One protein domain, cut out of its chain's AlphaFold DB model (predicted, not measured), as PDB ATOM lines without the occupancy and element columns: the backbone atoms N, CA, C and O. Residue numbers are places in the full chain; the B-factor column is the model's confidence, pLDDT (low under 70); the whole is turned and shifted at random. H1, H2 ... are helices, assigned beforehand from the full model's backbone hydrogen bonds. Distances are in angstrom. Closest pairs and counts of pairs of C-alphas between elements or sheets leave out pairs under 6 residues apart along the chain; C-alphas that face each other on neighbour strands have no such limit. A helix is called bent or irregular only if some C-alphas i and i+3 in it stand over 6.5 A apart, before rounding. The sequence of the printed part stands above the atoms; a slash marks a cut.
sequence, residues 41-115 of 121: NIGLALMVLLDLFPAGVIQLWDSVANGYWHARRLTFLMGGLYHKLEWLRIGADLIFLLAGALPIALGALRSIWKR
ATOM      1  N   ASN A  41     128.750 100.416  73.427       95.56
ATOM      2  CA  ASN A  41     128.038 101.650  73.072       95.56
ATOM      3  C   ASN A  41     128.452 102.833  73.959       95.56
ATOM      4  O   ASN A  41     128.744 103.909  73.441       95.56
ATOM      5  N   ILE A  42     128.518 102.631  75.279       95.62
ATOM      6  CA  ILE A  42     128.937 103.668  76.230       95.62
ATOM      7  C   ILE A  42     130.400 104.036  75.991       95.62
ATOM      8  O   ILE A  42     130.714 105.216  75.882       95.62
ATOM      9  N   GLY A  43     131.289 103.049  75.853       94.12
ATOM     10  CA  GLY A  43     132.703 103.289  75.580       94.12
ATOM     11  C   GLY A  43     132.910 104.079  74.286       94.12
ATOM     12  O   GLY A  43     133.626 105.077  74.284       94.12
ATOM     13  N   LEU A  44     132.212 103.704  73.208       94.25
ATOM     14  CA  LEU A  44     132.299 104.414  71.932       94.25
ATOM     15  C   LEU A  44     131.756 105.847  72.029       94.25
ATOM     16  O   LEU A  44     132.380 106.770  71.511       94.25
ATOM     17  N   ALA A  45     130.617 106.044  72.700       94.94
ATOM     18  CA  ALA A  45     130.052 107.374  72.910       94.94
ATOM     19  C   ALA A  45     131.002 108.264  73.726       94.94
ATOM     20  O   ALA A  45     131.256 109.405  73.344       94.94
ATOM     21  N   LEU A  46     131.581 107.727  74.804       94.12
ATOM     22  CA  LEU A  46     132.536 108.444  75.647       94.12
ATOM     23  C   LEU A  46     133.813 108.816  74.888       94.12
ATOM     24  O   LEU A  46     134.248 109.956  75.000       94.12
ATOM     25  N   MET A  47     134.382 107.922  74.071       94.44
ATOM     26  CA  MET A  47     135.563 108.249  73.254       94.44
ATOM     27  C   MET A  47     135.304 109.436  72.321       94.44
ATOM     28  O   MET A  47     136.170 110.288  72.127       94.44
ATOM     29  N   VAL A  48     134.112 109.487  71.717       93.69
ATOM     30  CA  VAL A  48     133.754 110.567  70.793       93.69
ATOM     31  C   VAL A  48     133.526 111.869  71.552       93.69
ATOM     32  O   VAL A  48     134.055 112.898  71.145       93.69
ATOM     33  N   LEU A  49     132.765 111.836  72.647       93.44
ATOM     34  CA  LEU A  49     132.365 113.041  73.374       93.44
ATOM     35  C   LEU A  49     133.493 113.652  74.208       93.44
ATOM     36  O   LEU A  49     133.579 114.873  74.299       93.44
ATOM     37  N   LEU A  50     134.330 112.823  74.834       89.62
ATOM     38  CA  LEU A  50     135.350 113.288  75.773       89.62
ATOM     39  C   LEU A  50     136.660 113.686  75.100       89.62
ATOM     40  O   LEU A  50     137.360 114.537  75.632       89.62
ATOM     41  N   ASP A  51     136.990 113.078  73.963       91.75
ATOM     42  CA  ASP A  51     138.288 113.259  73.312       91.75
ATOM     43  C   ASP A  51     138.127 113.687  71.852       91.75
ATOM     44  O   ASP A  51     138.420 114.828  71.501       91.75
ATOM     45  N   LEU A  52     137.579 112.812  71.002       90.38
ATOM     46  CA  LEU A  52     137.640 112.996  69.550       90.38
ATOM     47  C   LEU A  52     136.960 114.291  69.074       90.38
ATOM     48  O   LEU A  52     137.481 114.994  68.210       90.38
ATOM     49  N   PHE A  53     135.795 114.610  69.642       93.81
ATOM     50  CA  PHE A  53     135.051 115.824  69.329       93.81
ATOM     51  C   PHE A  53     135.740 117.095  69.859       93.81
ATOM     52  O   PHE A  53     136.070 117.954  69.038       93.81
ATOM     53  N   PRO A  54     136.011 117.251  71.173       91.88
ATOM     54  CA  PRO A  54     136.647 118.464  71.688       91.88
ATOM     55  C   PRO A  54     138.054 118.679  71.122       91.88
ATOM     56  O   PRO A  54     138.384 119.801  70.735       91.88
ATOM     57  N   ALA A  55     138.864 117.623  70.996       91.25
ATOM     58  CA  ALA A  55     140.196 117.719  70.406       91.25
ATOM     59  C   ALA A  55     140.122 118.144  68.931       91.25
ATOM     60  O   ALA A  55     140.881 119.013  68.499       91.25
ATOM     61  N   GLY A  56     139.161 117.600  68.175       91.81
ATOM     62  CA  GLY A  56     138.911 117.981  66.786       91.81
ATOM     63  C   GLY A  56     138.485 119.443  66.627       91.81
ATOM     64  O   GLY A  56     138.988 120.127  65.740       91.81
ATOM     65  N   VAL A  57     137.616 119.952  67.506       94.00
ATOM     66  CA  VAL A  57     137.186 121.364  67.490       94.00
ATOM     67  C   VAL A  57     138.359 122.302  67.780       94.00
ATOM     68  O   VAL A  57     138.554 123.272  67.051       94.00
ATOM     69  N   ILE A  58     139.169 122.001  68.800       91.31
ATOM     70  CA  ILE A  58     140.347 122.811  69.152       91.31
ATOM     71  C   ILE A  58     141.360 122.805  67.999       91.31
ATOM     72  O   ILE A  58     141.894 123.850  67.630       91.31
ATOM     73  N   GLN A  59     141.590 121.642  67.387       90.44
ATOM     74  CA  GLN A  59     142.505 121.503  66.257       90.44
ATOM     75  C   GLN A  59     142.005 122.233  65.002       90.44
ATOM     76  O   GLN A  59     142.799 122.838  64.277       90.44
ATOM     77  N   LEU A  60     140.695 122.207  64.742       92.56
ATOM     78  CA  LEU A  60     140.082 122.943  63.639       92.56
ATOM     79  C   LEU A  60     140.208 124.453  63.853       92.56
ATOM     80  O   LEU A  60     140.617 125.162  62.937       92.56
ATOM     81  N   TRP A  61     139.902 124.934  65.059       92.44
ATOM     82  CA  TRP A  61     140.016 126.350  65.400       92.44
ATOM     83  C   TRP A  61     141.445 126.865  65.212       92.44
ATOM     84  O   TRP A  61     141.654 127.888  64.563       92.44
ATOM     85  N   ASP A  62     142.438 126.125  65.711       90.19
ATOM     86  CA  ASP A  62     143.845 126.496  65.548       90.19
ATOM     87  C   ASP A  62     144.285 126.464  64.075       90.19
ATOM     88  O   ASP A  62     145.004 127.351  63.619       90.19
ATOM     89  N   SER A  63     143.780 125.501  63.293       92.00
ATOM     90  CA  SER A  63     144.048 125.430  61.849       92.00
ATOM     91  C   SER A  63     143.506 126.644  61.095       92.00
ATOM     92  O   SER A  63     144.142 127.101  60.148       92.00
ATOM     93  N   VAL A  64     142.339 127.159  61.495       94.00
ATOM     94  CA  VAL A  64     141.721 128.349  60.888       94.00
ATOM     95  C   VAL A  64     142.457 129.623  61.301       94.00
ATOM     96  O   VAL A  64     142.661 130.499  60.467       94.00
ATOM     97  N   ALA A  65     142.882 129.723  62.563       92.38
ATOM     98  CA  ALA A  65     143.549 130.914  63.085       92.38
ATOM     99  C   ALA A  65     145.019 131.034  62.644       92.38
ATOM    100  O   ALA A  65     145.463 132.116  62.271       92.38
ATOM    101  N   ASN A  66     145.772 129.930  62.683       89.38
ATOM    102  CA  ASN A  66     147.235 129.919  62.540       89.38
ATOM    103  C   ASN A  66     147.727 129.112  61.320       89.38
ATOM    104  O   ASN A  66     148.925 129.077  61.026       89.38
ATOM    105  N   GLY A  67     146.810 128.477  60.587       89.81
ATOM    106  CA  GLY A  67     147.105 127.605  59.453       89.81
ATOM    107  C   GLY A  67     147.304 126.139  59.853       89.81
ATOM    108  O   GLY A  67     147.726 125.809  60.960       89.81
ATOM    109  N   TYR A  68     147.045 125.230  58.909       87.56
ATOM    110  CA  TYR A  68     147.077 123.776  59.142       87.56
ATOM    111  C   TYR A  68     148.419 123.254  59.686       87.56
ATOM    112  O   TYR A  68     148.459 122.307  60.471       87.56
ATOM    113  N   TRP A  69     149.532 123.882  59.292       87.81
ATOM    114  CA  TRP A  69     150.863 123.492  59.757       87.81
ATOM    115  C   TRP A  69     151.021 123.668  61.271       87.81
ATOM    116  O   TRP A  69     151.768 122.908  61.890       87.81
ATOM    117  N   HIS A  70     150.345 124.657  61.862       86.25
ATOM    118  CA  HIS A  70     150.453 124.987  63.279       86.25
ATOM    119  C   HIS A  70     149.709 123.955  64.138       86.25
ATOM    120  O   HIS A  70     150.301 123.352  65.034       86.25
ATOM    121  N   ALA A  71     148.484 123.612  63.735       83.50
ATOM    122  CA  ALA A  71     147.622 122.629  64.395       83.50
ATOM    123  C   ALA A  71     148.141 121.174  64.346       83.50
ATOM    124  O   ALA A  71     147.564 120.266  64.953       83.50
ATOM    125  N   ARG A  72     149.218 120.924  63.588       87.50
ATOM    126  CA  ARG A  72     149.885 119.617  63.458       87.50
ATOM    127  C   ARG A  72     151.299 119.604  64.039       87.50
ATOM    128  O   ARG A  72     151.984 118.589  63.924       87.50
ATOM    129  N   ARG A  73     151.759 120.696  64.661       88.56
ATOM    130  CA  ARG A  73     153.081 120.720  65.299       88.56
ATOM    131  C   ARG A  73     153.099 119.881  66.571       88.56
ATOM    132  O   ARG A  73     152.139 119.854  67.335       88.56
ATOM    133  N   LEU A  74     154.248 119.264  66.836       85.44
ATOM    134  CA  LEU A  74     154.457 118.440  68.029       85.44
ATOM    135  C   LEU A  74     154.249 119.234  69.326       85.44
ATOM    136  O   LEU A  74     153.713 118.705  70.290       85.44
ATOM    137  N   THR A  75     154.608 120.518  69.326       84.50
ATOM    138  CA  THR A  75     154.406 121.434  70.459       84.50
ATOM    139  C   THR A  75     152.934 121.649  70.808       84.50
ATOM    140  O   THR A  75     152.621 121.893  71.967       84.50
ATOM    141  N   PHE A  76     152.037 121.557  69.822       83.25
ATOM    142  CA  PHE A  76     150.593 121.652  70.024       83.25
ATOM    143  C   PHE A  76     150.004 120.310  70.479       83.25
ATOM    144  O   PHE A  76     149.229 120.273  71.428       83.25
ATOM    145  N   LEU A  77     150.420 119.203  69.851       83.94
ATOM    146  CA  LEU A  77     149.921 117.858  70.167       83.94
ATOM    147  C   LEU A  77     150.368 117.373  71.555       83.94
ATOM    148  O   LEU A  77     149.561 116.877  72.330       83.94
ATOM    149  N   MET A  78     151.641 117.563  71.908       82.81
ATOM    150  CA  MET A  78     152.183 117.154  73.212       82.81
ATOM    151  C   MET A  78     151.974 118.199  74.318       82.81
ATOM    152  O   MET A  78     152.525 118.069  75.411       82.81
ATOM    153  N   GLY A  79     151.199 119.252  74.049       80.62
ATOM    154  CA  GLY A  79     151.039 120.397  74.936       80.62
ATOM    155  C   GLY A  79     149.595 120.659  75.363       80.62
ATOM    156  O   GLY A  79     148.629 120.372  74.657       80.62
ATOM    157  N   GLY A  80     149.444 121.282  76.534       85.25
ATOM    158  CA  GLY A  80     148.216 121.978  76.925       85.25
ATOM    159  C   GLY A  80     146.978 121.093  77.099       85.25
ATOM    160  O   GLY A  80     147.001 120.095  77.818       85.25
ATOM    161  N   LEU A  81     145.859 121.539  76.519       82.69
ATOM    162  CA  LEU A  81     144.551 120.885  76.635       82.69
ATOM    163  C   LEU A  81     144.425 119.647  75.741       82.69
ATOM    164  O   LEU A  81     143.775 118.696  76.157       82.69
ATOM    165  N   TYR A  82     145.071 119.632  74.571       85.38
ATOM    166  CA  TYR A  82     145.012 118.498  73.641       85.38
ATOM    167  C   TYR A  82     145.554 117.225  74.300       85.38
ATOM    168  O   TYR A  82     144.857 116.219  74.377       85.38
ATOM    169  N   HIS A  83     146.735 117.318  74.914       87.00
ATOM    170  CA  HIS A  83     147.335 116.186  75.614       87.00
ATOM    171  C   HIS A  83     146.478 115.684  76.793       87.00
ATOM    172  O   HIS A  83     146.385 114.486  77.041       87.00
ATOM    173  N   LYS A  84     145.794 116.579  77.520       88.56
ATOM    174  CA  LYS A  84     144.894 116.172  78.616       88.56
ATOM    175  C   LYS A  84     143.669 115.401  78.113       88.56
ATOM    176  O   LYS A  84     143.221 114.486  78.802       88.56
ATOM    177  N   LEU A  85     143.136 115.762  76.945       89.62
ATOM    178  CA  LEU A  85     142.017 115.052  76.316       89.62
ATOM    179  C   LEU A  85     142.438 113.641  75.875       89.62
ATOM    180  O   LEU A  85     141.720 112.686  76.165       89.62
ATOM    181  N   GLU A  86     143.649 113.486  75.330       88.12
ATOM    182  CA  GLU A  86     144.207 112.163  75.005       88.12
ATOM    183  C   GLU A  86     144.325 111.269  76.247       88.12
ATOM    184  O   GLU A  86     144.004 110.083  76.208       88.12
ATOM    185  N   TRP A  87     144.743 111.825  77.386       90.56
ATOM    186  CA  TRP A  87     144.780 111.070  78.641       90.56
ATOM    187  C   TRP A  87     143.386 110.672  79.129       90.56
ATOM    188  O   TRP A  87     143.193 109.554  79.609       90.56
ATOM    189  N   LEU A  88     142.399 111.560  78.986       91.12
ATOM    190  CA  LEU A  88     141.009 111.263  79.328       91.12
ATOM    191  C   LEU A  88     140.441 110.134  78.454       91.12
ATOM    192  O   LEU A  88     139.670 109.300  78.940       91.12
ATOM    193  N   ARG A  89     140.871 110.064  77.190       92.44
ATOM    194  CA  ARG A  89     140.494 109.015  76.241       92.44
ATOM    195  C   ARG A  89     140.782 107.610  76.768       92.44
ATOM    196  O   ARG A  89     139.936 106.731  76.613       92.44
ATOM    197  N   ILE A  90     141.909 107.417  77.457       93.19
ATOM    198  CA  ILE A  90     142.310 106.114  78.014       93.19
ATOM    199  C   ILE A  90     141.211 105.548  78.929       93.19
ATOM    200  O   ILE A  90     140.956 104.345  78.925       93.19
ATOM    201  N   GLY A  91     140.502 106.406  79.672       92.94
ATOM    202  CA  GLY A  91     139.371 105.986  80.501       92.94
ATOM    203  C   GLY A  91     138.198 105.436  79.682       92.94
ATOM    204  O   GLY A  91     137.621 104.408  80.035       92.94
ATOM    205  N   ALA A  92     137.867 106.078  78.559       93.06
ATOM    206  CA  ALA A  92     136.824 105.604  77.652       93.06
ATOM    207  C   ALA A  92     137.244 104.320  76.914       93.06
ATOM    208  O   ALA A  92     136.443 103.390  76.787       93.06
ATOM    209  N   ASP A  93     138.511 104.242  76.494       94.62
ATOM    210  CA  ASP A  93     139.109 103.053  75.883       94.62
ATOM    211  C   ASP A  93     139.055 101.850  76.840       94.62
ATOM    212  O   ASP A  93     138.705 100.738  76.434       94.62
ATOM    213  N   LEU A  94     139.292 102.077  78.136       95.31
ATOM    214  CA  LEU A  94     139.195 101.041  79.160       95.31
ATOM    215  C   LEU A  94     137.758 100.531  79.342       95.31
ATOM    216  O   LEU A  94     137.553  99.324  79.458       95.31
ATOM    217  N   ILE A  95     136.757 101.416  79.327       94.31
ATOM    218  CA  ILE A  95     135.339 101.022  79.407       94.31
ATOM    219  C   ILE A  95     134.956 100.181  78.189       94.31
ATOM    220  O   ILE A  95     134.363  99.109  78.334       94.31
ATOM    221  N   PHE A  96     135.338 100.632  76.994       94.62
ATOM    222  CA  PHE A  96     135.071  99.903  75.760       94.62
ATOM    223  C   PHE A  96     135.710  98.509  75.768       94.62
ATOM    224  O   PHE A  96     135.074  97.535  75.364       94.62
ATOM    225  N   LEU A  97     136.942  98.390  76.266       95.19
ATOM    226  CA  LEU A  97     137.655  97.120  76.340       95.19
ATOM    227  C   LEU A  97     137.084  96.194  77.423       95.19
ATOM    228  O   LEU A  97     136.713  95.060  77.120       95.19
ATOM    229  N   LEU A  98     137.015  96.664  78.673       94.50
ATOM    230  CA  LEU A  98     136.687  95.842  79.842       94.50
ATOM    231  C   LEU A  98     135.199  95.523  79.956       94.50
ATOM    232  O   LEU A  98     134.845  94.394  80.286       94.50
ATOM    233  N   ALA A  99     134.329  96.499  79.705       92.44
ATOM    234  CA  ALA A  99     132.885  96.308  79.816       92.44
ATOM    235  C   ALA A  99     132.245  95.932  78.474       92.44
ATOM    236  O   ALA A  99     131.129  95.420  78.462       92.44
ATOM    237  N   GLY A 100     132.926  96.195  77.355       93.19
ATOM    238  CA  GLY A 100     132.409  95.970  76.010       93.19
ATOM    239  C   GLY A 100     132.989  94.739  75.324       93.19
ATOM    240  O   GLY A 100     132.354  93.687  75.252       93.19
ATOM    241  N   ALA A 101     134.205  94.875  74.799       93.56
ATOM    242  CA  ALA A 101     134.834  93.873  73.943       93.56
ATOM    243  C   ALA A 101     135.142  92.558  74.679       93.56
ATOM    244  O   ALA A 101     134.861  91.482  74.148       93.56
ATOM    245  N   LEU A 102     135.671  92.623  75.906       94.44
ATOM    246  CA  LEU A 102     136.038  91.434  76.681       94.44
ATOM    247  C   LEU A 102     134.832  90.544  77.031       94.44
ATOM    248  O   LEU A 102     134.904  89.346  76.756       94.44
ATOM    249  N   PRO A 103     133.708  91.062  77.566       92.88
ATOM    250  CA  PRO A 103     132.526  90.247  77.839       92.88
ATOM    251  C   PRO A 103     131.964  89.570  76.589       92.88
ATOM    252  O   PRO A 103     131.591  88.401  76.652       92.88
ATOM    253  N   ILE A 104     131.953  90.262  75.443       92.50
ATOM    254  CA  ILE A 104     131.500  89.681  74.168       92.50
ATOM    255  C   ILE A 104     132.435  88.553  73.734       92.50
ATOM    256  O   ILE A 104     131.962  87.468  73.397       92.50
ATOM    257  N   ALA A 105     133.750  88.782  73.769       93.50
ATOM    258  CA  ALA A 105     134.739  87.783  73.376       93.50
ATOM    259  C   ALA A 105     134.688  86.540  74.279       93.50
ATOM    260  O   ALA A 105     134.667  85.417  73.781       93.50
ATOM    261  N   LEU A 106     134.597  86.731  75.598       91.56
ATOM    262  CA  LEU A 106     134.469  85.640  76.566       91.56
ATOM    263  C   LEU A 106     133.141  84.891  76.410       91.56
ATOM    264  O   LEU A 106     133.124  83.663  76.469       91.56
ATOM    265  N   GLY A 107     132.038  85.611  76.175       89.56
ATOM    266  CA  GLY A 107     130.731  85.022  75.894       89.56
ATOM    267  C   GLY A 107     130.759  84.153  74.636       89.56
ATOM    268  O   GLY A 107     130.341  82.997  74.680       89.56
ATOM    269  N   ALA A 108     131.328  84.664  73.542       88.69
ATOM    270  CA  ALA A 108     131.483  83.923  72.293       88.69
ATOM    271  C   ALA A 108     132.404  82.700  72.450       88.69
ATOM    272  O   ALA A 108     132.048  81.604  72.021       88.69
ATOM    273  N   LEU A 109     133.551  82.848  73.119       89.62
ATOM    274  CA  LEU A 109     134.491  81.747  73.348       89.62
ATOM    275  C   LEU A 109     133.864  80.635  74.197       89.62
ATOM    276  O   LEU A 109     133.953  79.456  73.855       89.62
ATOM    277  N   ARG A 110     133.178  81.006  75.284       85.31
ATOM    278  CA  ARG A 110     132.469  80.058  76.156       85.31
ATOM    279  C   ARG A 110     131.341  79.349  75.411       85.31
ATOM    280  O   ARG A 110     131.166  78.147  75.590       85.31
ATOM    281  N   SER A 111     130.608  80.084  74.579       84.19
ATOM    282  CA  SER A 111     129.543  79.557  73.727       84.19
ATOM    283  C   SER A 111     130.082  78.502  72.753       84.19
ATOM    284  O   SER A 111     129.523  77.412  72.646       84.19
ATOM    285  N   ILE A 112     131.230  78.761  72.121       84.31
ATOM    286  CA  ILE A 112     131.890  77.803  71.225       84.31
ATOM    287  C   ILE A 112     132.389  76.564  71.984       84.31
ATOM    288  O   ILE A 112     132.233  75.452  71.487       84.31
ATOM    289  N   TRP A 113     132.962  76.733  73.181       83.12
ATOM    290  CA  TRP A 113     133.496  75.615  73.970       83.12
ATOM    291  C   TRP A 113     132.394  74.690  74.493       83.12
ATOM    292  O   TRP A 113     132.519  73.470  74.430       83.12
ATOM    293  N   LYS A 114     131.285  75.255  74.982       76.38
ATOM    294  CA  LYS A 114     130.114  74.501  75.455       76.38
ATOM    295  C   LYS A 114     129.169  74.108  74.310       76.38
ATOM    296  O   LYS A 114     127.960  74.045  74.511       76.38
ATOM    297  N   ARG A 115     129.685  73.896  73.095       66.75
ATOM    298  CA  ARG A 115     128.870  73.389  71.988       66.75
ATOM    299  C   ARG A 115     128.362  71.993  72.341       66.75
ATOM    300  O   ARG A 115     129.087  71.012  72.220       66.75
TER     301      ARG A 115
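Overview. This is residues 41 to 115 of the 121 residues of an uncharacterized protein of Acidobacteria bacterium 21-70-11 (UniProt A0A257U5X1). A long rod of two bent helices, H1 and H3, in which the arms H1a and H3a lie side by side and run opposite ways; short H2 lies on the stretch that joins H1b to H3a, toward one end of the rod. At the other end H3 runs on past the first residue of H1, and residues 102 to 115 stick out as a free arm. The printed part has 75 residues with three named helices, in the order H1, H2, H3, and no named strand; the class is all helix. The whole is extended, with a radius of gyration of the C-alphas of 17.7 A and spans of 60 by 17 by 17 A.

Along the chain. By its hydrogen bonds H3, residues 80 to 113, was assigned as one helix, but it is bent: C-alphas 99 and 102 are 6.6 A apart. Its arms are H3a, residues 80 to 99, 30.0 A long, and H3b, residues 102 to 113, 16.2 A long, which ends with C-alpha 113 at (133.496, 75.615, 73.970). H1, residues 41 to 66, was likewise assigned as one helix and is bent, with C-alphas 50 and 53 6.9 A apart. Its arms are H1a, residues 41 to 50, 14.0 A, beginning with C-alpha 41 at (128.038, 101.650, 73.072), and H1b, residues 53 to 66, 19.8 A. H2 is residues 74 to 77.

Arrangement. H3a touches H1a at a shallow tilt of 3 degrees, opposite ways; their closest C-alphas, of Gly 43 and Phe 96, are 4.1 A apart. H1b touches H3a with residues 54 to 58 alone, closest at the C-alphas of Ala 55 and Tyr 82, 5.9 A. H2 is close to H3a but not clearly touching, the closest C-alphas, of Leu 77 and His 83, being 6.3 A apart. H3b and H1a are apart. Every O i to N i+4 pair is within hydrogen-bond range in H1a, H1b and H3b, and 12 of 16 are in H3a; H2 is too short for such a pair.

Size, cuts and confidence. The C-alphas of Asn 66 and Arg 115, the two farthest apart, are 60.2 A apart. The printed part has no cut; the link from H1 to H2 is short and that from H2 to H3 tight. The mean pLDDT of the printed part is 89.9, and residue 115 is under 70.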